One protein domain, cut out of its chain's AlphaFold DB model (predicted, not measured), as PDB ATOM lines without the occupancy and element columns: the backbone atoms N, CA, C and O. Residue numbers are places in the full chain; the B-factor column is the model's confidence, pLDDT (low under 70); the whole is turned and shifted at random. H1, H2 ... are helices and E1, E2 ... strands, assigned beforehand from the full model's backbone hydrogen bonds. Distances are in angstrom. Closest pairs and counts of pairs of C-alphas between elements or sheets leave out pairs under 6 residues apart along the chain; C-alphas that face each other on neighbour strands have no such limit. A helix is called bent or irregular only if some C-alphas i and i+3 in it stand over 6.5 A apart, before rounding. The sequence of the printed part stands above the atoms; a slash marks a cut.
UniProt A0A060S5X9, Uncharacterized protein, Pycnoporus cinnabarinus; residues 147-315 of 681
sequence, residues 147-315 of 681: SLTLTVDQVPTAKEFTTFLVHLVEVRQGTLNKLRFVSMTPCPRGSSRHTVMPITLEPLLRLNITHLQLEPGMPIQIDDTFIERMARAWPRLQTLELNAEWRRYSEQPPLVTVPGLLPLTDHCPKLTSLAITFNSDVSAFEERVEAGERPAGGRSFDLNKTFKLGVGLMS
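What this domain is: This is residues 147 to 315 of the 681 residues of an uncharacterized protein of Pycnoporus cinnabarinus (UniProt A0A060S5X9). This is a chain wound in stacked right-handed turns, a short solenoid: five parallel strands, E1 to E5, stand side by side as one wall, and the helices H1 to H4 stand side by side as a second row, set off from the sheet's one face. Beyond H4 the chain swings out in an arm, where residues 286 to 292 with H5 stick out, then comes back past H6, and residues 306 and 307 run beside E5. The printed part has 169 residues, with six named helices and five named strands in the order E1 H1 E2 H2 E3 H3 E4 H4 E5 H5 H6; the sheet's order is E1 E2 E3 E4 E5, all parallel. The class is mixed, helices and strands, with 75 residues in named elements, under half of those printed. The whole is compact, with a radius of gyration of the C-alphas of 16.2 A and spans of 49 by 39 by 27 A.

How they stand to each other: Start at E1, residues 147 to 152, an edge strand. Pass H1, residues 158 to 171, and you reach E2, residues 178 to 183, parallel to E1 at 6 degrees, with N 150 and O 180 2.8 A apart. After H2, residues 198 to 206, comes E3, residues 211 to 215, parallel to E2 at 9 degrees; N 181 and O 213 are 2.8 A apart. After H3, residues 224 to 233, comes E4, residues 239 to 242, parallel to E3 at 17 degrees, with N 214 and O 241 2.8 A apart. After H4, residues 259 to 267, comes the edge strand E5, residues 273 to 275, parallel to E4 at 7 degrees, with N 242 and O 275 2.8 A apart. These make four strand-helix-strand units, two parallel neighbour strands with a helix between, each with a right-handed crossover. Now look at the helices: H1 and H2 touch, closest at the C-alphas of Thr 162 and Thr 200, 4.8 A, at a shallow tilt of 9 degrees, the same way. H2 and H3 touch at Leu 205 and Ala 233, C-alphas 5.8 A apart, with a shallow tilt of 13 degrees, the same way. H3 and H4 touch at Asp 224 and Gly 260, C-alphas 4.4 A apart, with a shallow tilt of 8 degrees, the same way. H4 touches H6, residues 295 to 298, closest at the C-alphas of Leu 262 and Ala 296, 6.2 A. H5, residues 286 to 290, is close to H6 but not clearly touching, the C-alphas of Val 289 and Pro 295 being 7.8 A apart. H2 is irregular, C-alphas 200 and 203 being 7.3 A apart; H4 and H6 only just, at 6.8 A for 260 and 263 and 6.6 A for 295 and 298. Every O i to N i+4 pair is within hydrogen-bond range in H1, H3 and H5, but 1 of 5 in H2 and 2 of 5 in H4, each with 4 of 6 O i to N i+3 pairs within range; H6 is too short for an i+4 pair.

Where its parts are: Find C-alpha 147 at (4.413, 29.055, 5.172), where E1 begins and runs 16.7 A; E2 runs 17.1 A and E3 13.4 A. H1 begins at C-alpha 158, (12.090, 27.259, 26.661), and runs 19.9 A; H2, H3 and H4 run 13.7, 14.3 and 14.1 A. H6 ends at C-alpha 298, (-25.615, 27.839, 20.342).

The domain as a whole: The printed part has no cut. The C-alphas of Val 171 and Ala 291, 50.9 A apart, are the two farthest apart. The links E2 to H2 and E4 to H4 are long, with 14 and 16 residues. Mean pLDDT of the printed part is 76.8; it is under 70 in 48 residues, among them 186 to 192, 244 to 252 and 292 to 315.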
ATOM      1  N   SER A 147       4.572  30.349   4.519       91.25
ATOM      2  CA  SER A 147       4.413  29.055   5.172       91.25
ATOM      3  C   SER A 147       5.765  28.506   5.597       91.25
ATOM      4  O   SER A 147       6.643  28.298   4.763       91.25
ATOM      5  N   LEU A 148       5.921  28.244   6.890       91.69
ATOM      6  CA  LEU A 148       7.156  27.740   7.473       91.69
ATOM      7  C   LEU A 148       6.872  26.468   8.271       91.69
ATOM      8  O   LEU A 148       6.054  26.476   9.188       91.69
ATOM      9  N   THR A 149       7.559  25.383   7.927       89.81
ATOM     10  CA  THR A 149       7.563  24.134   8.693       89.81
ATOM     11  C   THR A 149       8.969  23.863   9.193       89.81
ATOM     12  O   THR A 149       9.905  23.796   8.408       89.81
ATOM     13  N   LEU A 150       9.120  23.698  10.497       89.94
ATOM     14  CA  LEU A 150      10.394  23.469  11.158       89.94
ATOM     15  C   LEU A 150      10.320  22.144  11.895       89.94
ATOM     16  O   LEU A 150       9.407  21.923  12.689       89.94
ATOM     17  N   THR A 151      11.282  21.276  11.631       85.75
ATOM     18  CA  THR A 151      11.479  20.026  12.353       85.75
ATOM     19  C   THR A 151      12.869  20.050  12.960       85.75
ATOM     20  O   THR A 151      13.843  20.218  12.226       85.75
ATOM     21  N   VAL A 152      12.961  19.898  14.275       85.94
ATOM     22  CA  VAL A 152      14.242  19.811  14.981       85.94
ATOM     23  C   VAL A 152      14.445  18.416  15.556       85.94
ATOM     24  O   VAL A 152      13.516  17.825  16.111       85.94
ATOM     25  N   ASP A 153      15.653  17.880  15.411       82.19
ATOM     26  CA  ASP A 153      15.982  16.564  15.958       82.19
ATOM     27  C   ASP A 153      16.187  16.642  17.481       82.19
ATOM     28  O   ASP A 153      15.747  15.741  18.196       82.19
ATOM     29  N   GLN A 154      16.781  17.726  17.998       81.69
ATOM     30  CA  GLN A 154      16.967  17.966  19.435       81.69
ATOM     31  C   GLN A 154      15.865  18.848  20.034       81.69
ATOM     32  O   GLN A 154      15.443  19.837  19.432       81.69
ATOM     33  N   VAL A 155      15.456  18.527  21.265       82.12
ATOM     34  CA  VAL A 155      14.494  19.345  22.013       82.12
ATOM     35  C   VAL A 155      15.137  20.661  22.439       82.12
ATOM     36  O   VAL A 155      16.165  20.631  23.118       82.12
ATOM     37  N   PRO A 156      14.540  21.813  22.104       84.62
ATOM     38  CA  PRO A 156      15.053  23.097  22.549       84.62
ATOM     39  C   PRO A 156      14.652  23.397  23.992       84.62
ATOM     40  O   PRO A 156      13.613  22.945  24.464       84.62
ATOM     41  N   THR A 157      15.419  24.235  24.685       87.06
ATOM     42  CA  THR A 157      14.974  24.815  25.960       87.06
ATOM     43  C   THR A 157      13.909  25.894  25.735       87.06
ATOM     44  O   THR A 157      13.842  26.522  24.674       87.06
ATOM     45  N   ALA A 158      13.105  26.206  26.759       86.81
ATOM     46  CA  ALA A 158      12.090  27.259  26.661       86.81
ATOM     47  C   ALA A 158      12.699  28.639  26.336       86.81
ATOM     48  O   ALA A 158      12.088  29.444  25.627       86.81
ATOM     49  N   LYS A 159      13.924  28.912  26.809       88.25
ATOM     50  CA  LYS A 159      14.646  30.163  26.531       88.25
ATOM     51  C   LYS A 159      15.125  30.230  25.080       88.25
ATOM     52  O   LYS A 159      14.934  31.260  24.433       88.25
ATOM     53  N   GLU A 160      15.716  29.151  24.568       89.94
ATOM     54  CA  GLU A 160      16.137  29.057  23.162       89.94
ATOM     55  C   GLU A 160      14.935  29.180  22.231       89.94
ATOM     56  O   GLU A 160      14.979  29.953  21.276       89.94
ATOM     57  N   PHE A 161      13.832  28.506  22.565       91.69
ATOM     58  CA  PHE A 161      12.588  28.589  21.810       91.69
ATOM     59  C   PHE A 161      11.996  30.003  21.831       91.69
ATOM     60  O   PHE A 161      11.667  30.535  20.776       91.69
ATOM     61  N   THR A 162      11.952  30.670  22.991       92.31
ATOM     62  CA  THR A 162      11.519  32.082  23.072       92.31
ATOM     63  C   THR A 162      12.396  32.981  22.195       92.31
ATOM     64  O   THR A 162      11.885  33.783  21.418       92.31
ATOM     65  N   THR A 163      13.720  32.822  22.285       92.81
ATOM     66  CA  THR A 163      14.689  33.617  21.508       92.81
ATOM     67  C   THR A 163      14.500  33.396  20.010       92.81
ATOM     68  O   THR A 163      14.513  34.342  19.227       92.81
ATOM     69  N   PHE A 164      14.275  32.143  19.614       93.19
ATOM     70  CA  PHE A 164      13.961  31.773  18.244       93.19
ATOM     71  C   PHE A 164      12.665  32.425  17.753       93.19
ATOM     72  O   PHE A 164      12.655  32.989  16.665       93.19
ATOM     73  N   LEU A 165      11.589  32.399  18.546       92.38
ATOM     74  CA  LEU A 165      10.312  33.004  18.163       92.38
ATOM     75  C   LEU A 165      10.398  34.530  18.040       92.38
ATOM     76  O   LEU A 165       9.803  35.089  17.121       92.38
ATOM     77  N   VAL A 166      11.156  35.202  18.912       92.25
ATOM     78  CA  VAL A 166      11.430  36.645  18.783       92.25
ATOM     79  C   VAL A 166      12.136  36.933  17.459       92.25
ATOM     80  O   VAL A 166      11.642  37.734  16.669       92.25
ATOM     81  N   HIS A 167      13.223  36.214  17.177       90.94
ATOM     82  CA  HIS A 167      13.979  36.376  15.937       90.94
ATOM     83  C   HIS A 167      13.136  36.053  14.691       90.94
ATOM     84  O   HIS A 167      13.153  36.790  13.708       90.94
ATOM     85  N   LEU A 168      12.324  34.992  14.737       89.56
ATOM     86  CA  LEU A 168      11.406  34.624  13.660       89.56
ATOM     87  C   LEU A 168      10.444  35.772  13.335       89.56
ATOM     88  O   LEU A 168      10.228  36.088  12.164       89.56
ATOM     89  N   VAL A 169       9.868  36.389  14.367       88.88
ATOM     90  CA  VAL A 169       8.948  37.518  14.212       88.88
ATOM     91  C   VAL A 169       9.676  38.729  13.638       88.88
ATOM     92  O   VAL A 169       9.122  39.376  12.758       88.88
ATOM     93  N   GLU A 170      10.903  39.013  14.076       87.38
ATOM     94  CA  GLU A 170      11.732  40.108  13.552       87.38
ATOM     95  C   GLU A 170      12.066  39.934  12.065       87.38
ATOM     96  O   GLU A 170      11.927  40.882  11.294       87.38
ATOM     97  N   VAL A 171      12.429  38.721  11.642       83.38
ATOM     98  CA  VAL A 171      12.816  38.421  10.252       83.38
ATOM     99  C   VAL A 171      11.606  38.300   9.313       83.38
ATOM    100  O   VAL A 171      11.730  38.527   8.107       83.38
ATOM    101  N   ARG A 172      10.425  37.924   9.824       80.06
ATOM    102  CA  ARG A 172       9.232  37.590   9.011       80.06
ATOM    103  C   ARG A 172       8.002  38.449   9.314       80.06
ATOM    104  O   ARG A 172       6.872  37.986   9.140       80.06
ATOM    105  N   GLN A 173       8.200  39.689   9.764       70.56
ATOM    106  CA  GLN A 173       7.113  40.590  10.166       70.56
ATOM    107  C   GLN A 173       5.979  40.650   9.123       70.56
ATOM    108  O   GLN A 173       6.149  41.144   8.012       70.56
ATOM    109  N   GLY A 174       4.798  40.149   9.502       68.25
ATOM    110  CA  GLY A 174       3.547  40.311   8.753       68.25
ATOM    111  C   GLY A 174       3.351  39.433   7.510       68.25
ATOM    112  O   GLY A 174       2.257  39.465   6.946       68.25
ATOM    113  N   THR A 175       4.340  38.640   7.085       80.38
ATOM    114  CA  THR A 175       4.224  37.787   5.883       80.38
ATOM    115  C   THR A 175       3.918  36.326   6.206       80.38
ATOM    116  O   THR A 175       3.275  35.637   5.406       80.38
ATOM    117  N   LEU A 176       4.312  35.858   7.396       88.69
ATOM    118  CA  LEU A 176       4.106  34.482   7.834       88.69
ATOM    119  C   LEU A 176       2.669  34.246   8.326       88.69
ATOM    120  O   LEU A 176       2.264  34.743   9.376       88.69
ATOM    121  N   ASN A 177       1.929  33.413   7.592       91.19
ATOM    122  CA  ASN A 177       0.541  33.059   7.898       91.19
ATOM    123  C   ASN A 177       0.388  31.605   8.366       91.19
ATOM    124  O   ASN A 177      -0.636  31.265   8.966       91.19
ATOM    125  N   LYS A 178       1.347  30.729   8.048       92.88
ATOM    126  CA  LYS A 178       1.338  29.319   8.450       92.88
ATOM    127  C   LYS A 178       2.651  28.965   9.133       92.88
ATOM    128  O   LYS A 178       3.709  29.118   8.529       92.88
ATOM    129  N   LEU A 179       2.571  28.474  10.363       93.50
ATOM    130  CA  LEU A 179       3.726  28.041  11.138       93.50
ATOM    131  C   LEU A 179       3.477  26.639  11.690       93.50
ATOM    132  O   LEU A 179       2.517  26.413  12.427       93.50
ATOM    133  N   ARG A 180       4.376  25.717  11.353       91.94
ATOM    134  CA  ARG A 180       4.446  24.375  11.921       91.94
ATOM    135  C   ARG A 180       5.808  24.179  12.572       91.94
ATOM    136  O   ARG A 180       6.827  24.391  11.924       91.94
ATOM    137  N   PHE A 181       5.830  23.766  13.830       90.56
ATOM    138  CA  PHE A 181       7.046  23.440  14.567       90.56
ATOM    139  C   PHE A 181       6.906  22.059  15.197       90.56
ATOM    140  O   PHE A 181       5.934  21.824  15.913       90.56
ATOM    141  N   VAL A 182       7.864  21.169  14.952       84.75
ATOM    142  CA  VAL A 182       7.879  19.806  15.491       84.75
ATOM    143  C   VAL A 182       9.272  19.484  16.029       84.75
ATOM    144  O   VAL A 182      10.267  19.671  15.334       84.75
ATOM    145  N   SER A 183       9.348  18.969  17.250       82.94
ATOM    146  CA  SER A 183      10.552  18.323  17.777       82.94
ATOM    147  C   SER A 183      10.413  16.810  17.665       82.94
ATOM    148  O   SER A 183       9.427  16.240  18.132       82.94
ATOM    149  N   MET A 184      11.400  16.148  17.063       72.25
ATOM    150  CA  MET A 184      11.398  14.691  16.885       72.25
ATOM    151  C   MET A 184      11.708  13.949  18.184       72.25
ATOM    152  O   MET A 184      11.213  12.841  18.399       72.25
ATOM    153  N   THR A 185      12.524  14.547  19.056       70.25
ATOM    154  CA  THR A 185      12.828  13.983  20.370       70.25
ATOM    155  C   THR A 185      11.913  14.566  21.447       70.25
ATOM    156  O   THR A 185      11.452  15.706  21.334       70.25
ATOM    157  N   PRO A 186      11.589  13.779  22.488       68.56
ATOM    158  CA  PRO A 186      10.853  14.269  23.637       68.56
ATOM    159  C   PRO A 186      11.754  14.898  24.708       68.56
ATOM    160  O   PRO A 186      12.889  14.457  24.890       68.56
ATOM    161  N   CYS A 187      11.256  15.903  25.446       69.25
ATOM    162  CA  CYS A 187      12.026  16.520  26.526       69.25
ATOM    163  C   CYS A 187      12.365  15.498  27.632       69.25
ATOM    164  O   CYS A 187      11.543  14.628  27.945       69.25
ATOM    165  N   PRO A 188      13.529  15.619  28.295       64.19
ATOM    166  CA  PRO A 188      13.818  14.857  29.506       64.19
ATOM    167  C   PRO A 188      12.766  15.130  30.599       64.19
ATOM    168  O   PRO A 188      12.419  16.287  30.852       64.19
ATOM    169  N   ARG A 189      12.254  14.077  31.259       59.25
ATOM    170  CA  ARG A 189      11.218  14.199  32.309       59.25
ATOM    171  C   ARG A 189      11.713  15.060  33.486       59.25
ATOM    172  O   ARG A 189      12.874  14.965  33.871       59.25
ATOM    173  N   GLY A 190      10.829  15.888  34.055       55.59
ATOM    174  CA  GLY A 190      11.095  16.677  35.271       55.59
ATOM    175  C   GLY A 190      11.916  17.966  35.087       55.59
ATOM    176  O   GLY A 190      12.257  18.620  36.070       55.59
ATOM    177  N   SER A 191      12.242  18.370  33.854       64.06
ATOM    178  CA  SER A 191      13.021  19.592  33.613       64.06
ATOM    179  C   SER A 191      12.135  20.839  33.481       64.06
ATOM    180  O   SER A 191      11.535  21.080  32.435       64.06
ATOM    181  N   SER A 192      12.130  21.708  34.496       65.12
ATOM    182  CA  SER A 192      11.427  23.007  34.454       65.12
ATOM    183  C   SER A 192      11.932  23.952  33.351       65.12
ATOM    184  O   SER A 192      11.207  24.840  32.910       65.12
ATOM    185  N   ARG A 193      13.156  23.737  32.846       72.81
ATOM    186  CA  ARG A 193      13.760  24.519  31.748       72.81
ATOM    187  C   ARG A 193      13.090  24.295  30.389       72.81
ATOM    188  O   ARG A 193      13.336  25.060  29.458       72.81
ATOM    189  N   HIS A 194      12.269  23.256  30.281       78.94
ATOM    190  CA  HIS A 194      11.626  22.815  29.049       78.94
ATOM    191  C   HIS A 194      10.107  23.023  29.102       78.94
ATOM    192  O   HIS A 194       9.371  22.258  28.504       78.94
ATOM    193  N   THR A 195       9.616  24.028  29.838       82.62
ATOM    194  CA  THR A 195       8.181  24.366  29.881       82.62
ATOM    195  C   THR A 195       7.907  25.647  29.108       82.62
ATOM    196  O   THR A 195       8.486  26.695  29.392       82.62
ATOM    197  N   VAL A 196       7.013  25.563  28.129       85.38
ATOM    198  CA  VAL A 196       6.532  26.700  27.346       85.38
ATOM    199  C   VAL A 196       5.414  27.382  28.129       85.38
ATOM    200  O   VAL A 196       4.368  26.786  28.371       85.38
ATOM    201  N   MET A 197       5.647  28.632  28.513       88.06
ATOM    202  CA  MET A 197       4.697  29.480  29.243       88.06
ATOM    203  C   MET A 197       4.065  30.510  28.287       88.06
ATOM    204  O   MET A 197       4.588  30.700  27.184       88.06
ATOM    205  N   PRO A 198       3.012  31.254  28.682       88.69
ATOM    206  CA  PRO A 198       2.400  32.273  27.822       88.69
ATOM    207  C   PRO A 198       3.417  33.285  27.276       88.69
ATOM    208  O   PRO A 198       3.416  33.599  26.089       88.69
ATOM    209  N   ILE A 199       4.377  33.706  28.110       88.06
ATOM    210  CA  ILE A 199       5.451  34.637  27.724       88.06
ATOM    211  C   ILE A 199       6.366  34.099  26.612       88.06
ATOM    212  O   ILE A 199       6.917  34.876  25.838       88.06
ATOM    213  N   THR A 200       6.517  32.777  26.503       89.81
ATOM    214  CA  THR A 200       7.313  32.139  25.448       89.81
ATOM    215  C   THR A 200       6.633  32.269  24.087       89.81
ATOM    216  O   THR A 200       7.311  32.458  23.081       89.81
ATOM    217  N   LEU A 201       5.299  32.180  24.051       92.06
ATOM    218  CA  LEU A 201       4.501  32.254  22.822       92.06
ATOM    219  C   LEU A 201       4.053  33.681  22.481       92.06
ATOM    220  O   LEU A 201       3.655  33.940  21.348       92.06
ATOM    221  N   GLU A 202       4.163  34.610  23.428       92.06
ATOM    222  CA  GLU A 202       3.833  36.030  23.291       92.06
ATOM    223  C   GLU A 202       4.328  36.685  21.982       92.06
ATOM    224  O   GLU A 202       3.533  37.382  21.344       92.06
ATOM    225  N   PRO A 203       5.570  36.447  21.497       92.38
ATOM    226  CA  PRO A 203       6.036  37.053  20.248       92.38
ATOM    227  C   PRO A 203       5.158  36.709  19.035       92.38
ATOM    228  O   PRO A 203       4.978  37.547  18.149       92.38
ATOM    229  N   LEU A 204       4.566  35.509  19.005       91.06
ATOM    230  CA  LEU A 204       3.744  35.034  17.888       91.06
ATOM    231  C   LEU A 204       2.457  35.841  17.711       91.06
ATOM    232  O   LEU A 204       1.945  35.916  16.594       91.06
ATOM    233  N   LEU A 205       1.943  36.475  18.772       91.50
ATOM    234  CA  LEU A 205       0.721  37.286  18.706       91.50
ATOM    235  C   LEU A 205       0.864  38.498  17.769       91.50
ATOM    236  O   LEU A 205      -0.138  39.053  17.329       91.50
ATOM    237  N   ARG A 206       2.099  38.896  17.429       90.38
ATOM    238  CA  ARG A 206       2.382  39.974  16.465       90.38
ATOM    239  C   ARG A 206       2.244  39.538  15.001       90.38
ATOM    240  O   ARG A 206       2.268  40.390  14.116       90.38
ATOM    241  N   LEU A 207       2.135  38.238  14.730       89.19
ATOM    242  CA  LEU A 207       1.968  37.688  13.384       89.19
ATOM    243  C   LEU A 207       0.486  37.488  13.052       89.19
ATOM    244  O   LEU A 207      -0.337  37.275  13.936       89.19
ATOM    245  N   ASN A 208       0.145  37.499  11.762       90.38
ATOM    246  CA  ASN A 208      -1.224  37.276  11.289       90.38
ATOM    247  C   ASN A 208      -1.463  35.790  10.974       90.38
ATOM    248  O   ASN A 208      -1.618  35.388   9.818       90.38
ATOM    249  N   ILE A 209      -1.430  34.950  12.009       92.75
ATOM    250  CA  ILE A 209      -1.433  33.498  11.832       92.75
ATOM    251  C   ILE A 209      -2.823  32.990  11.420       92.75
ATOM    252  O   ILE A 209      -3.849  33.314  12.010       92.75
ATOM    253  N   THR A 210      -2.842  32.142  10.395       93.12
ATOM    254  CA  THR A 210      -4.029  31.409   9.926       93.12
ATOM    255  C   THR A 210      -3.951  29.922  10.263       93.12
ATOM    256  O   THR A 210      -4.982  29.299  10.497       93.12
ATOM    257  N   HIS A 211      -2.746  29.346  10.290       92.88
ATOM    258  CA  HIS A 211      -2.510  27.947  10.645       92.88
ATOM    259  C   HIS A 211      -1.327  27.874  11.609       92.88
ATOM    260  O   HIS A 211      -0.209  28.228  11.229       92.88
ATOM    261  N   LEU A 212      -1.575  27.415  12.832       93.81
ATOM    262  CA  LEU A 212      -0.551  27.216  13.850       93.81
ATOM    263  C   LEU A 212      -0.545  25.755  14.294       93.81
ATOM    264  O   LEU A 212      -1.561  25.266  14.782       93.81
ATOM    265  N   GLN A 213       0.598  25.087  14.165       90.75
ATOM    266  CA  GLN A 213       0.844  23.775  14.760       90.75
ATOM    267  C   GLN A 213       2.168  23.801  15.525       90.75
ATOM    268  O   GLN A 213       3.229  23.937  14.921       90.75
ATOM    269  N   LEU A 214       2.111  23.673  16.847       90.38
ATOM    270  CA  LEU A 214       3.278  23.677  17.724       90.38
ATOM    271  C   LEU A 214       3.343  22.374  18.520       90.38
ATOM    272  O   LEU A 214       2.539  22.130  19.418       90.38
ATOM    273  N   GLU A 215       4.353  21.568  18.211       86.44
ATOM    274  CA  GLU A 215       4.720  20.337  18.912       86.44
ATOM    275  C   GLU A 215       6.208  20.393  19.300       86.44
ATOM    276  O   GLU A 215       7.030  19.644  18.771       86.44
ATOM    277  N   PRO A 216       6.609  21.300  20.210       82.44
ATOM    278  CA  PRO A 216       8.013  21.522  20.540       82.44
ATOM    279  C   PRO A 216       8.687  20.393  21.333       82.44
ATOM    280  O   PRO A 216       9.837  20.541  21.729       82.44
ATOM    281  N   GLY A 217       7.992  19.284  21.601       77.56
ATOM    282  CA  GLY A 217       8.502  18.203  22.449       77.56
ATOM    283  C   GLY A 217       8.609  18.591  23.930       77.56
ATOM    284  O   GLY A 217       9.311  17.921  24.678       77.56
ATOM    285  N   MET A 218       7.926  19.667  24.332       83.38
ATOM    286  CA  MET A 218       7.950  20.315  25.648       83.38
ATOM    287  C   MET A 218       6.520  20.557  26.155       83.38
ATOM    288  O   MET A 218       5.662  20.887  25.333       83.38
ATOM    289  N   PRO A 219       6.222  20.473  27.468       81.31
ATOM    290  CA  PRO A 219       4.923  20.886  28.003       81.31
ATOM    291  C   PRO A 219       4.627  22.374  27.726       81.31
ATOM    292  O   PRO A 219       5.472  23.235  27.950       81.31
ATOM    293  N   ILE A 220       3.411  22.669  27.252       86.12
ATOM    294  CA  ILE A 220       2.865  24.020  27.003       86.12
ATOM    295  C   ILE A 220       1.819  24.349  28.080       86.12
ATOM    296  O   ILE A 220       0.673  23.916  28.002       86.12
ATOM    297  N   GLN A 221       2.199  25.121  29.092       85.75
ATOM    298  CA  GLN A 221       1.307  25.541  30.172       85.75
ATOM    299  C   GLN A 221       0.767  26.942  29.876       85.75
ATOM    300  O   GLN A 221       1.405  27.938  30.203       85.75
ATOM    301  N   ILE A 222      -0.392  27.016  29.221       89.12
ATOM    302  CA  ILE A 222      -1.103  28.269  28.919       89.12
ATOM    303  C   ILE A 222      -2.462  28.293  29.613       89.12
ATOM    304  O   ILE A 222      -3.054  27.240  29.828       89.12
ATOM    305  N   ASP A 223      -2.934  29.484  29.967       89.62
ATOM    306  CA  ASP A 223      -4.186  29.720  30.683       89.62
ATOM    307  C   ASP A 223      -5.291  30.260  29.757       89.62
ATOM    308  O   ASP A 223      -5.060  30.604  28.593       89.62
ATOM    309  N   ASP A 224      -6.505  30.365  30.296       90.00
ATOM    310  CA  ASP A 224      -7.680  30.874  29.579       90.00
ATOM    311  C   ASP A 224      -7.480  32.308  29.076       90.00
ATOM    312  O   ASP A 224      -7.856  32.644  27.949       90.00
ATOM    313  N   THR A 225      -6.814  33.143  29.881       92.38
ATOM    314  CA  THR A 225      -6.482  34.529  29.532       92.38
ATOM    315  C   THR A 225      -5.642  34.594  28.260       92.38
ATOM    316  O   THR A 225      -5.868  35.438  27.388       92.38
ATOM    317  N   PHE A 226      -4.653  33.708  28.125       93.00
ATOM    318  CA  PHE A 226      -3.811  33.672  26.939       93.00
ATOM    319  C   PHE A 226      -4.575  33.186  25.704       93.00
ATOM    320  O   PHE A 226      -4.401  33.763  24.629       93.00
ATOM    321  N   ILE A 227      -5.470  32.203  25.849       91.94
ATOM    322  CA  ILE A 227      -6.331  31.743  24.747       91.94
ATOM    323  C   ILE A 227      -7.222  32.869  24.225       91.94
ATOM    324  O   ILE A 227      -7.325  33.047  23.008       91.94
ATOM    325  N   GLU A 228      -7.800  33.682  25.108       92.50
ATOM    326  CA  GLU A 228      -8.577  34.850  24.691       92.50
ATOM    327  C   GLU A 228      -7.727  35.833  23.872       92.50
ATOM    328  O   GLU A 228      -8.147  36.310  22.811       92.50
ATOM    329  N   ARG A 229      -6.500  36.110  24.323       94.25
ATOM    330  CA  ARG A 229      -5.570  37.005  23.617       94.25
ATOM    331  C   ARG A 229      -5.176  36.451  22.247       94.25
ATOM    332  O   ARG A 229      -5.156  37.212  21.281       94.25
ATOM    333  N   MET A 230      -4.935  35.142  22.139       93.12
ATOM    334  CA  MET A 230      -4.687  34.458  20.863       93.12
ATOM    335  C   MET A 230      -5.886  34.575  19.919       93.12
ATOM    336  O   MET A 230      -5.721  34.922  18.748       93.12
ATOM    337  N   ALA A 231      -7.096  34.337  20.430       91.44
ATOM    338  CA  ALA A 231      -8.328  34.416  19.653       91.44
ATOM    339  C   ALA A 231      -8.541  35.824  19.070       91.44
ATOM    340  O   ALA A 231      -8.879  35.977  17.896       91.44
ATOM    341  N   ARG A 232      -8.272  36.867  19.867       93.31
ATOM    342  CA  ARG A 232      -8.361  38.271  19.432       93.31
ATOM    343  C   ARG A 232      -7.259  38.658  18.444       93.31
ATOM    344  O   ARG A 232      -7.527  39.425  17.521       93.31
ATOM    345  N   ALA A 233      -6.041  38.149  18.629       92.81
ATOM    346  CA  ALA A 233      -4.915  38.437  17.744       92.81
ATOM    347  C   ALA A 233      -5.095  37.823  16.344       92.81
ATOM    348  O   ALA A 233      -4.661  38.417  15.354       92.81
ATOM    349  N   TRP A 234      -5.762  36.666  16.236       93.81
ATOM    350  CA  TRP A 234      -5.865  35.897  14.990       93.81
ATOM    351  C   TRP A 234      -7.315  35.636  14.545       93.81
ATOM    352  O   TRP A 234      -7.755  34.489  14.463       93.81
ATOM    353  N   PRO A 235      -8.069  36.664  14.119       91.00
ATOM    354  CA  PRO A 235      -9.480  36.511  13.738       91.00
ATOM    355  C   PRO A 235      -9.708  35.645  12.482       91.00
ATOM    356  O   PRO A 235     -10.834  35.264  12.158       91.00
ATOM    357  N   ARG A 236      -8.647  35.351  11.718       91.12
ATOM    358  CA  ARG A 236      -8.679  34.508  10.508       91.12
ATOM    359  C   ARG A 236      -8.115  33.101  10.740       91.12
ATOM    360  O   ARG A 236      -7.841  32.408   9.758       91.12
ATOM    361  N   LEU A 237      -7.936  32.694  11.996       92.00
ATOM    362  CA  LEU A 237      -7.414  31.381  12.367       92.00
ATOM    363  C   LEU A 237      -8.307  30.256  11.819       92.00
ATOM    364  O   LEU A 237      -9.526  30.282  11.975       92.00
ATOM    365  N   GLN A 238      -7.681  29.284  11.157       89.88
ATOM    366  CA  GLN A 238      -8.312  28.100  10.563       89.88
ATOM    367  C   GLN A 238      -7.886  26.811  11.261       89.88
ATOM    368  O   GLN A 238      -8.716  25.918  11.441       89.88
ATOM    369  N   THR A 239      -6.619  26.733  11.675       87.25
ATOM    370  CA  THR A 239      -6.041  25.573  12.363       87.25
ATOM    371  C   THR A 239      -5.256  26.037  13.580       87.25
ATOM    372  O   THR A 239      -4.349  26.861  13.437       87.25
ATOM    373  N   LEU A 240      -5.576  25.481  14.746       89.62
ATOM    374  CA  LEU A 240      -4.817  25.655  15.981       89.62
ATOM    375  C   LEU A 240      -4.519  24.289  16.596       89.62
ATOM    376  O   LEU A 240      -5.422  23.627  17.100       89.62
ATOM    377  N   GLU A 241      -3.255  23.883  16.570       87.19
ATOM    378  CA  GLU A 241      -2.776  22.643  17.173       87.19
ATOM    379  C   GLU A 241      -1.618  22.951  18.132       87.19
ATOM    380  O   GLU A 241      -0.555  23.403  17.714       87.19
ATOM    381  N   LEU A 242      -1.825  22.732  19.429       86.94
ATOM    382  CA  LEU A 242      -0.834  22.940  20.483       86.94
ATOM    383  C   LEU A 242      -0.665  21.631  21.250       86.94
ATOM    384  O   LEU A 242      -1.598  21.186  21.919       86.94
ATOM    385  N   ASN A 243       0.518  21.020  21.159       76.25
ATOM    386  CA  ASN A 243       0.843  19.762  21.833       76.25
ATOM    387  C   ASN A 243      -0.244  18.682  21.672       76.25
ATOM    388  O   ASN A 243      -0.727  18.110  22.654       76.25
ATOM    389  N   ALA A 244      -0.601  18.350  20.428       61.41
ATOM    390  CA  ALA A 244      -1.556  17.275  20.144       61.41
ATOM    391  C   ALA A 244      -1.161  15.925  20.801       61.41
ATOM    392  O   ALA A 244      -2.031  15.120  21.138       61.41
ATOM    393  N   GLU A 245       0.137  15.708  21.064       59.00
ATOM    394  CA  GLU A 245       0.706  14.548  21.776       59.00
ATOM    395  C   GLU A 245       1.157  14.845  23.233       59.00
ATOM    396  O   GLU A 245       2.111  14.250  23.735       59.00
ATOM    397  N   TRP A 246       0.475  15.750  23.946       53.34
ATOM    398  CA  TRP A 246       0.791  16.230  25.312       53.34
ATOM    399  C   TRP A 246       1.274  15.193  26.332       53.34
ATOM    400  O   TRP A 246       2.136  15.478  27.166       53.34
ATOM    401  N   ARG A 247       0.718  13.978  26.288       50.62
ATOM    402  CA  ARG A 247       0.948  12.935  27.296       50.62
ATOM    403  C   ARG A 247       2.381  12.419  27.369       50.62
ATOM    404  O   ARG A 247       2.726  11.755  28.339       50.62
ATOM    405  N   ARG A 248       3.221  12.740  26.386       52.38
ATOM    406  CA  ARG A 248       4.654  12.438  26.453       52.38
ATOM    407  C   ARG A 248       5.424  13.362  27.412       52.38
ATOM    408  O   ARG A 248       6.546  13.010  27.763       52.38
ATOM    409  N   TYR A 249       4.855  14.502  27.836       53.59
ATOM    410  CA  TYR A 249       5.666  15.657  28.255       53.59
ATOM    411  C   TYR A 249       5.335  16.303  29.607       53.59
ATOM    412  O   TYR A 249       6.220  16.929  30.184       53.59
ATOM    413  N   SER A 250       4.104  16.198  30.123       53.81
ATOM    414  CA  SER A 250       3.686  16.973  31.305       53.81
ATOM    415  C   SER A 250       3.217  16.104  32.469       53.81
ATOM    416  O   SER A 250       2.345  15.253  32.296       53.81
ATOM    417  N   GLU A 251       3.751  16.365  33.664       58.56
ATOM    418  CA  GLU A 251       3.236  15.829  34.937       58.56
ATOM    419  C   GLU A 251       2.150  16.718  35.564       58.56
ATOM    420  O   GLU A 251       1.472  16.292  36.496       58.56
ATOM    421  N   GLN A 252       1.987  17.947  35.065       64.94
ATOM    422  CA  GLN A 252       1.045  18.930  35.597       64.94
ATOM    423  C   GLN A 252      -0.234  18.985  34.749       64.94
ATOM    424  O   GLN A 252      -0.151  18.888  33.514       64.94
ATOM    425  N   PRO A 253      -1.410  19.165  35.381       70.19
ATOM    426  CA  PRO A 253      -2.665  19.309  34.658       70.19
ATOM    427  C   PRO A 253      -2.624  20.548  33.746       70.19
ATOM    428  O   PRO A 253      -1.923  21.513  34.055       70.19
ATOM    429  N   PRO A 254      -3.336  20.525  32.608       78.44
ATOM    430  CA  PRO A 254      -3.477  21.701  31.756       78.44
ATOM    431  C   PRO A 254      -4.247  22.808  32.488       78.44
ATOM    432  O   PRO A 254      -5.229  22.529  33.174       78.44
ATOM    433  N   LEU A 255      -3.815  24.060  32.316       83.62
ATOM    434  CA  LEU A 255      -4.450  25.232  32.934       83.62
ATOM    435  C   LEU A 255      -5.662  25.757  32.150       83.62
ATOM    436  O   LEU A 255      -6.507  26.427  32.733       83.62
ATOM    437  N   VAL A 256      -5.755  25.459  30.849       85.25
ATOM    438  CA  VAL A 256      -6.905  25.850  30.018       85.25
ATOM    439  C   VAL A 256      -8.152  25.100  30.476       85.25
ATOM    440  O   VAL A 256      -8.103  23.883  30.615       85.25
ATOM    441  N   THR A 257      -9.274  25.780  30.656       83.69
ATOM    442  CA  THR A 257     -10.566  25.197  31.038       83.69
ATOM    443  C   THR A 257     -11.517  25.091  29.842       83.69
ATOM    444  O   THR A 257     -11.279  25.665  28.777       83.69
ATOM    445  N   VAL A 258     -12.633  24.367  29.999       80.19
ATOM    446  CA  VAL A 258     -13.690  24.309  28.970       80.19
ATOM    447  C   VAL A 258     -14.257  25.710  28.648       80.19
ATOM    448  O   VAL A 258     -14.324  26.047  27.462       80.19
ATOM    449  N   PRO A 259     -14.599  26.572  29.634       78.44
ATOM    450  CA  PRO A 259     -14.966  27.969  29.372       78.44
ATOM    451  C   PRO A 259     -13.882  28.784  28.656       78.44
ATOM    452  O   PRO A 259     -14.208  29.622  27.815       78.44
ATOM    453  N   GLY A 260     -12.606  28.512  28.932       83.44
ATOM    454  CA  GLY A 260     -11.471  29.172  28.283       83.44
ATOM    455  C   GLY A 260     -11.399  28.985  26.769       83.44
ATOM    456  O   GLY A 260     -10.757  29.774  26.080       83.44
ATOM    457  N   LEU A 261     -12.089  27.981  26.220       85.06
ATOM    458  CA  LEU A 261     -12.167  27.752  24.776       85.06
ATOM    459  C   LEU A 261     -13.253  28.597  24.088       85.06
ATOM    460  O   LEU A 261     -13.229  28.734  22.863       85.06
ATOM    461  N   LEU A 262     -14.190  29.186  24.840       82.75
ATOM    462  CA  LEU A 262     -15.297  29.970  24.282       82.75
ATOM    463  C   LEU A 262     -14.837  31.190  23.465       82.75
ATOM    464  O   LEU A 262     -15.370  31.374  22.371       82.75
ATOM    465  N   PRO A 263     -13.816  31.972  23.869       86.88
ATOM    466  CA  PRO A 263     -13.326  33.090  23.061       86.88
ATOM    467  C   PRO A 263     -12.897  32.708  21.637       86.88
ATOM    468  O   PRO A 263     -13.010  33.525  20.721       86.88
ATOM    469  N   LEU A 264     -12.450  31.465  21.412       85.31
ATOM    470  CA  LEU A 264     -12.127  30.973  20.067       85.31
ATOM    471  C   LEU A 264     -13.381  30.883  19.186       85.31
ATOM    472  O   LEU A 264     -13.301  31.153  17.991       85.31
ATOM    473  N   THR A 265     -14.540  30.547  19.761       80.06
ATOM    474  CA  THR A 265     -15.820  30.524  19.027       80.06
ATOM    475  C   THR A 265     -16.260  31.924  18.611       80.06
ATOM    476  O   THR A 265     -16.788  32.104  17.512       80.06
ATOM    477  N   ASP A 266     -16.006  32.924  19.455       82.94
ATOM    478  CA  ASP A 266     -16.479  34.289  19.237       82.94
ATOM    479  C   ASP A 266     -15.575  35.101  18.312       82.94
ATOM    480  O   ASP A 266     -16.069  35.896  17.507       82.94
ATOM    481  N   HIS A 267     -14.259  34.899  18.394       88.00
ATOM    482  CA  HIS A 267     -13.289  35.688  17.634       88.00
ATOM    483  C   HIS A 267     -12.752  34.985  16.378       88.00
ATOM    484  O   HIS A 267     -12.327  35.678  15.451       88.00
ATOM    485  N   CYS A 268     -12.827  33.649  16.287       87.75
ATOM    486  CA  CYS A 268     -12.269  32.869  15.172       87.75
ATOM    487  C   CYS A 268     -13.356  32.095  14.396       87.75
ATOM    488  O   CYS A 268     -13.401  30.863  14.439       87.75
ATOM    489  N   PRO A 269     -14.208  32.769  13.598       83.38
ATOM    490  CA  PRO A 269     -15.328  32.125  12.901       83.38
ATOM    491  C   PRO A 269     -14.903  31.154  11.785       83.38
ATOM    492  O   PRO A 269     -15.728  30.403  11.276       83.38
ATOM    493  N   LYS A 270     -13.631  31.184  11.363       84.12
ATOM    494  CA  LYS A 270     -13.082  30.315  10.309       84.12
ATOM    495  C   LYS A 270     -12.342  29.091  10.851       84.12
ATOM    496  O   LYS A 270     -11.711  28.388  10.063       84.12
ATOM    497  N   LEU A 271     -12.383  28.848  12.161       83.50
ATOM    498  CA  LEU A 271     -11.680  27.736  12.787       83.50
ATOM    499  C   LEU A 271     -12.300  26.398  12.351       83.50
ATOM    500  O   LEU A 271     -13.486  26.154  12.553       83.50
ATOM    501  N   THR A 272     -11.481  25.536  11.744       79.12
ATOM    502  CA  THR A 272     -11.886  24.226  11.193       79.12
ATOM    503  C   THR A 272     -11.151  23.042  11.821       79.12
ATOM    504  O   THR A 272     -11.648  21.918  11.747       79.12
ATOM    505  N   SER A 273      -9.986  23.274  12.435       78.81
ATOM    506  CA  SER A 273      -9.223  22.273  13.182       78.81
ATOM    507  C   SER A 273      -8.740  22.874  14.500       78.81
ATOM    508  O   SER A 273      -8.091  23.923  14.503       78.81
ATOM    509  N   LEU A 274      -9.060  22.209  15.609       83.00
ATOM    510  CA  LEU A 274      -8.628  22.578  16.956       83.00
ATOM    511  C   LEU A 274      -8.086  21.331  17.663       83.00
ATOM    512  O   LEU A 274      -8.803  20.339  17.816       83.00
ATOM    513  N   ALA A 275      -6.832  21.396  18.103       81.81
ATOM    514  CA  ALA A 275      -6.205  20.414  18.977       81.81
ATOM    515  C   ALA A 275      -5.462  21.160  20.089       81.81
ATOM    516  O   ALA A 275      -4.402  21.736  19.872       81.81
ATOM    517  N   ILE A 276      -6.038  21.175  21.283       81.44
ATOM    518  CA  ILE A 276      -5.453  21.813  22.460       81.44
ATOM    519  C   ILE A 276      -5.723  20.944  23.679       81.44
ATOM    520  O   ILE A 276      -6.742  20.254  23.756       81.44
ATOM    521  N   THR A 277      -4.807  20.970  24.636       77.81
ATOM    522  CA  THR A 277      -5.015  20.352  25.941       77.81
ATOM    523  C   THR A 277      -5.702  21.300  26.899       77.81
ATOM    524  O   THR A 277      -5.222  22.407  27.125       77.81
ATOM    525  N   PHE A 278      -6.789  20.830  27.496       80.50
ATOM    526  CA  PHE A 278      -7.571  21.558  28.483       80.50
ATOM    527  C   PHE A 278      -7.985  20.613  29.614       80.50
ATOM    528  O   PHE A 278      -7.969  19.387  29.463       80.50
ATOM    529  N   ASN A 279      -8.317  21.190  30.759       78.44
ATOM    530  CA  ASN A 279      -8.854  20.514  31.917       78.44
ATOM    531  C   ASN A 279     -10.314  20.146  31.640       78.44
ATOM    532  O   ASN A 279     -11.131  21.009  31.322       78.44
ATOM    533  N   SER A 280     -10.627  18.854  31.741       70.81
ATOM    534  CA  SER A 280     -11.966  18.315  31.507       70.81
ATOM    535  C   SER A 280     -12.909  18.469  32.699       70.81
ATOM    536  O   SER A 280     -14.008  17.928  32.649       70.81
ATOM    537  N   ASP A 281     -12.488  19.142  33.771       70.19
ATOM    538  CA  ASP A 281     -13.367  19.473  34.885       70.19
ATOM    539  C   ASP A 281     -14.495  20.406  34.415       70.19
ATOM    540  O   ASP A 281     -14.266  21.527  33.953       70.19
ATOM    541  N   VAL A 282     -15.723  19.898  34.501       68.50
ATOM    542  CA  VAL A 282     -16.956  20.588  34.103       68.50
ATOM    543  C   VAL A 282     -17.794  21.022  35.303       68.50
ATOM    544  O   VAL A 282     -18.811  21.685  35.102       68.50
ATOM    545  N   SER A 283     -17.349  20.731  36.532       71.06
ATOM    546  CA  SER A 283     -18.108  20.974  37.771       71.06
ATOM    547  C   SER A 283     -18.546  22.437  37.906       71.06
ATOM    548  O   SER A 283     -19.623  22.739  38.404       71.06
ATOM    549  N   ALA A 284     -17.735  23.369  37.393       62.75
ATOM    550  CA  ALA A 284     -18.014  24.803  37.431       62.75
ATOM    551  C   ALA A 284     -19.145  25.271  36.486       62.75
ATOM    552  O   ALA A 284     -19.566  26.426  36.569       62.75
ATOM    553  N   PHE A 285     -19.610  24.433  35.554       64.81
ATOM    554  CA  PHE A 285     -20.646  24.812  34.583       64.81
ATOM    555  C   PHE A 285     -21.719  23.739  34.334       64.81
ATOM    556  O   PHE A 285     -22.666  24.003  33.593       64.81
ATOM    557  N   GLU A 286     -21.610  22.580  34.985       69.06
ATOM    558  CA  GLU A 286     -22.573  21.474  34.932       69.06
ATOM    559  C   GLU A 286     -24.004  21.953  35.224       69.06
ATOM    560  O   GLU A 286     -24.887  21.797  34.382       69.06
ATOM    561  N   GLU A 287     -24.193  22.702  36.315       67.62
ATOM    562  CA  GLU A 287     -25.487  23.280  36.712       67.62
ATOM    563  C   GLU A 287     -26.089  24.202  35.629       67.62
ATOM    564  O   GLU A 287     -27.301  24.233  35.416       67.62
ATOM    565  N   ARG A 288     -25.248  24.922  34.873       67.44
ATOM    566  CA  ARG A 288     -25.693  25.838  33.806       67.44
ATOM    567  C   ARG A 288     -26.104  25.095  32.536       67.44
ATOM    568  O   ARG A 288     -27.061  25.501  31.876       67.44
ATOM    569  N   VAL A 289     -25.420  23.999  32.198       65.00
ATOM    570  CA  VAL A 289     -25.829  23.112  31.089       65.00
ATOM    571  C   VAL A 289     -27.133  22.420  31.410       65.00
ATOM    572  O   VAL A 289     -28.015  22.357  30.552       65.00
ATOM    573  N   GLU A 290     -27.256  21.909  32.633       70.44
ATOM    574  CA  GLU A 290     -28.474  21.264  33.117       70.44
ATOM    575  C   GLU A 290     -29.652  22.245  33.143       70.44
ATOM    576  O   GLU A 290     -30.765  21.878  32.764       70.44
ATOM    577  N   ALA A 291     -29.396  23.522  33.450       72.38
ATOM    578  CA  ALA A 291     -30.360  24.616  33.316       72.38
ATOM    579  C   ALA A 291     -30.708  24.985  31.854       72.38
ATOM    580  O   ALA A 291     -31.532  25.872  31.613       72.38
ATOM    581  N   GLY A 292     -30.121  24.311  30.861       61.97
ATOM    582  CA  GLY A 292     -30.405  24.499  29.438       61.97
ATOM    583  C   GLY A 292     -29.624  25.636  28.773       61.97
ATOM    584  O   GLY A 292     -29.868  25.927  27.594       61.97
ATOM    585  N   GLU A 293     -28.675  26.270  29.470       66.25
ATOM    586  CA  GLU A 293     -27.785  27.255  28.857       66.25
ATOM    587  C   GLU A 293     -26.818  26.548  27.904       66.25
ATOM    588  O   GLU A 293     -26.058  25.658  28.285       66.25
ATOM    589  N   ARG A 294     -26.820  26.959  26.632       60.97
ATOM    590  CA  ARG A 294     -25.822  26.492  25.665       60.97
ATOM    591  C   ARG A 294     -24.591  27.397  25.736       60.97
ATOM    592  O   ARG A 294     -24.714  28.582  25.406       60.97
ATOM    593  N   PRO A 295     -23.402  26.869  26.077       56.53
ATOM    594  CA  PRO A 295     -22.155  27.620  25.956       56.53
ATOM    595  C   PRO A 295     -21.982  28.123  24.518       56.53
ATOM    596  O   PRO A 295     -22.377  27.441  23.573       56.53
ATOM    597  N   ALA A 296     -21.446  29.335  24.350       54.47
ATOM    598  CA  ALA A 296     -21.338  30.049  23.066       54.47
ATOM    599  C   ALA A 296     -22.678  30.434  22.388       54.47
ATOM    600  O   ALA A 296     -22.722  30.680  21.180       54.47
ATOM    601  N   GLY A 297     -23.797  30.470  23.125       57.84
ATOM    602  CA  GLY A 297     -25.087  30.929  22.588       57.84
ATOM    603  C   GLY A 297     -25.634  30.055  21.452       57.84
ATOM    604  O   GLY A 297     -26.401  30.529  20.617       57.84
ATOM    605  N   GLY A 298     -25.212  28.786  21.386       53.31
ATOM    606  CA  GLY A 298     -25.615  27.839  20.342       53.31
ATOM    607  C   GLY A 298     -24.812  27.917  19.037       53.31
ATOM    608  O   GLY A 298     -25.194  27.258  18.070       53.31
ATOM    609  N   ARG A 299     -23.711  28.679  18.989       56.31
ATOM    610  CA  ARG A 299     -22.785  28.674  17.847       56.31
ATOM    611  C   ARG A 299     -21.988  27.369  17.820       56.31
ATOM    612  O   ARG A 299     -21.222  27.084  18.733       56.31
ATOM    613  N   SER A 300     -22.152  26.587  16.759       55.97
ATOM    614  CA  SER A 300     -21.324  25.414  16.478       55.97
ATOM    615  C   SER A 300     -20.282  25.751  15.417       55.97
ATOM    616  O   SER A 300     -20.620  26.339  14.388       55.97
ATOM    617  N   PHE A 301     -19.033  25.341  15.627       55.12
ATOM    618  CA  PHE A 301     -18.044  25.329  14.555       55.12
ATOM    619  C   PHE A 301     -18.464  24.337  13.463       55.12
ATOM    620  O   PHE A 301     -18.900  23.226  13.769       55.12
ATOM    621  N   ASP A 302     -18.254  24.691  12.198       46.81
ATOM    622  CA  ASP A 302     -18.356  23.752  11.077       46.81
ATOM    623  C   ASP A 302     -17.050  22.929  10.991       46.81
ATOM    624  O   ASP A 302     -16.237  23.082  10.072       46.81
ATOM    625  N   LEU A 303     -16.782  22.121  12.032       53.34
ATOM    626  CA  LEU A 303     -15.606  21.241  12.153       53.34
ATOM    627  C   LEU A 303     -15.724  20.086  11.150       53.34
ATOM    628  O   LEU A 303     -15.975  18.937  11.501       53.34
ATOM    629  N   ASN A 304     -15.533  20.396   9.873       41.47
ATOM    630  CA  ASN A 304     -15.784  19.471   8.775       41.47
ATOM    631  C   ASN A 304     -14.753  18.335   8.645       41.47
ATOM    632  O   ASN A 304     -14.917  17.487   7.768       41.47
ATOM    633  N   LYS A 305     -13.660  18.315   9.432       41.16
ATOM    634  CA  LYS A 305     -12.536  17.392   9.154       41.16
ATOM    635  C   LYS A 305     -11.877  16.696  10.345       41.16
ATOM    636  O   LYS A 305     -11.559  15.523  10.192       41.16
ATOM    637  N   THR A 306     -11.689  17.325  11.509       36.81
ATOM    638  CA  THR A 306     -11.030  16.653  12.652       36.81
ATOM    639  C   THR A 306     -11.195  17.445  13.946       36.81
ATOM    640  O   THR A 306     -10.661  18.542  14.068       36.81
ATOM    641  N   PHE A 307     -11.869  16.865  14.938       36.00
ATOM    642  CA  PHE A 307     -11.758  17.278  16.338       36.00
ATOM    643  C   PHE A 307     -10.882  16.240  17.043       36.00
ATOM    644  O   PHE A 307     -11.311  15.104  17.254       36.00
ATOM    645  N   LYS A 308      -9.621  16.584  17.324       34.75
ATOM    646  CA  LYS A 308      -8.692  15.697  18.038       34.75
ATOM    647  C   LYS A 308      -8.618  16.135  19.496       34.75
ATOM    648  O   LYS A 308      -7.818  16.989  19.859       34.75
ATOM    649  N   LEU A 309      -9.442  15.513  20.333       37.97
ATOM    650  CA  LEU A 309      -9.206  15.487  21.775       37.97
ATOM    651  C   LEU A 309      -7.930  14.677  22.026       37.97
ATOM    652  O   LEU A 309      -7.827  13.538  21.564       37.97
ATOM    653  N   GLY A 310      -6.955  15.263  22.725       35.56
ATOM    654  CA  GLY A 310      -5.685  14.610  23.043       35.56
ATOM    655  C   GLY A 310      -5.901  13.204  23.614       35.56
ATOM    656  O   GLY A 310      -6.617  13.021  24.600       35.56
ATOM    657  N   VAL A 311      -5.294  12.198  22.977       31.89
ATOM    658  CA  VAL A 311      -5.558  10.770  23.224       31.89
ATOM    659  C   VAL A 311      -5.346  10.419  24.685       31.89
ATOM    660  O   VAL A 311      -4.196  10.365  25.126       31.89
ATOM    661  N   GLY A 312      -6.463  10.197  25.395       29.86
ATOM    662  CA  GLY A 312      -6.652   9.674  26.756       29.86
ATOM    663  C   GLY A 312      -5.741   8.518  27.164       29.86
ATOM    664  O   GLY A 312      -6.156   7.380  27.028       29.86
ATOM    665  N   LEU A 313      -4.520   8.756  27.641       29.08
ATOM    666  CA  LEU A 313      -3.508   7.719  27.849       29.08
ATOM    667  C   LEU A 313      -2.573   8.076  29.017       29.08
ATOM    668  O   LEU A 313      -1.408   8.397  28.799       29.08
ATOM    669  N   MET A 314      -3.034   8.071  30.272       27.11
ATOM    670  CA  MET A 314      -2.041   7.976  31.354       27.11
ATOM    671  C   MET A 314      -1.229   6.698  31.104       27.11
ATOM    672  O   MET A 314      -1.745   5.586  31.227       27.11
ATOM    673  N   SER A 315       0.015   6.851  30.650       27.45
ATOM    674  CA  SER A 315       0.925   5.730  30.492       27.45
ATOM    675  C   SER A 315       1.299   5.251  31.888       27.45
ATOM    676  O   SER A 315       1.870   5.999  32.673       27.45
TER     677      SER A 315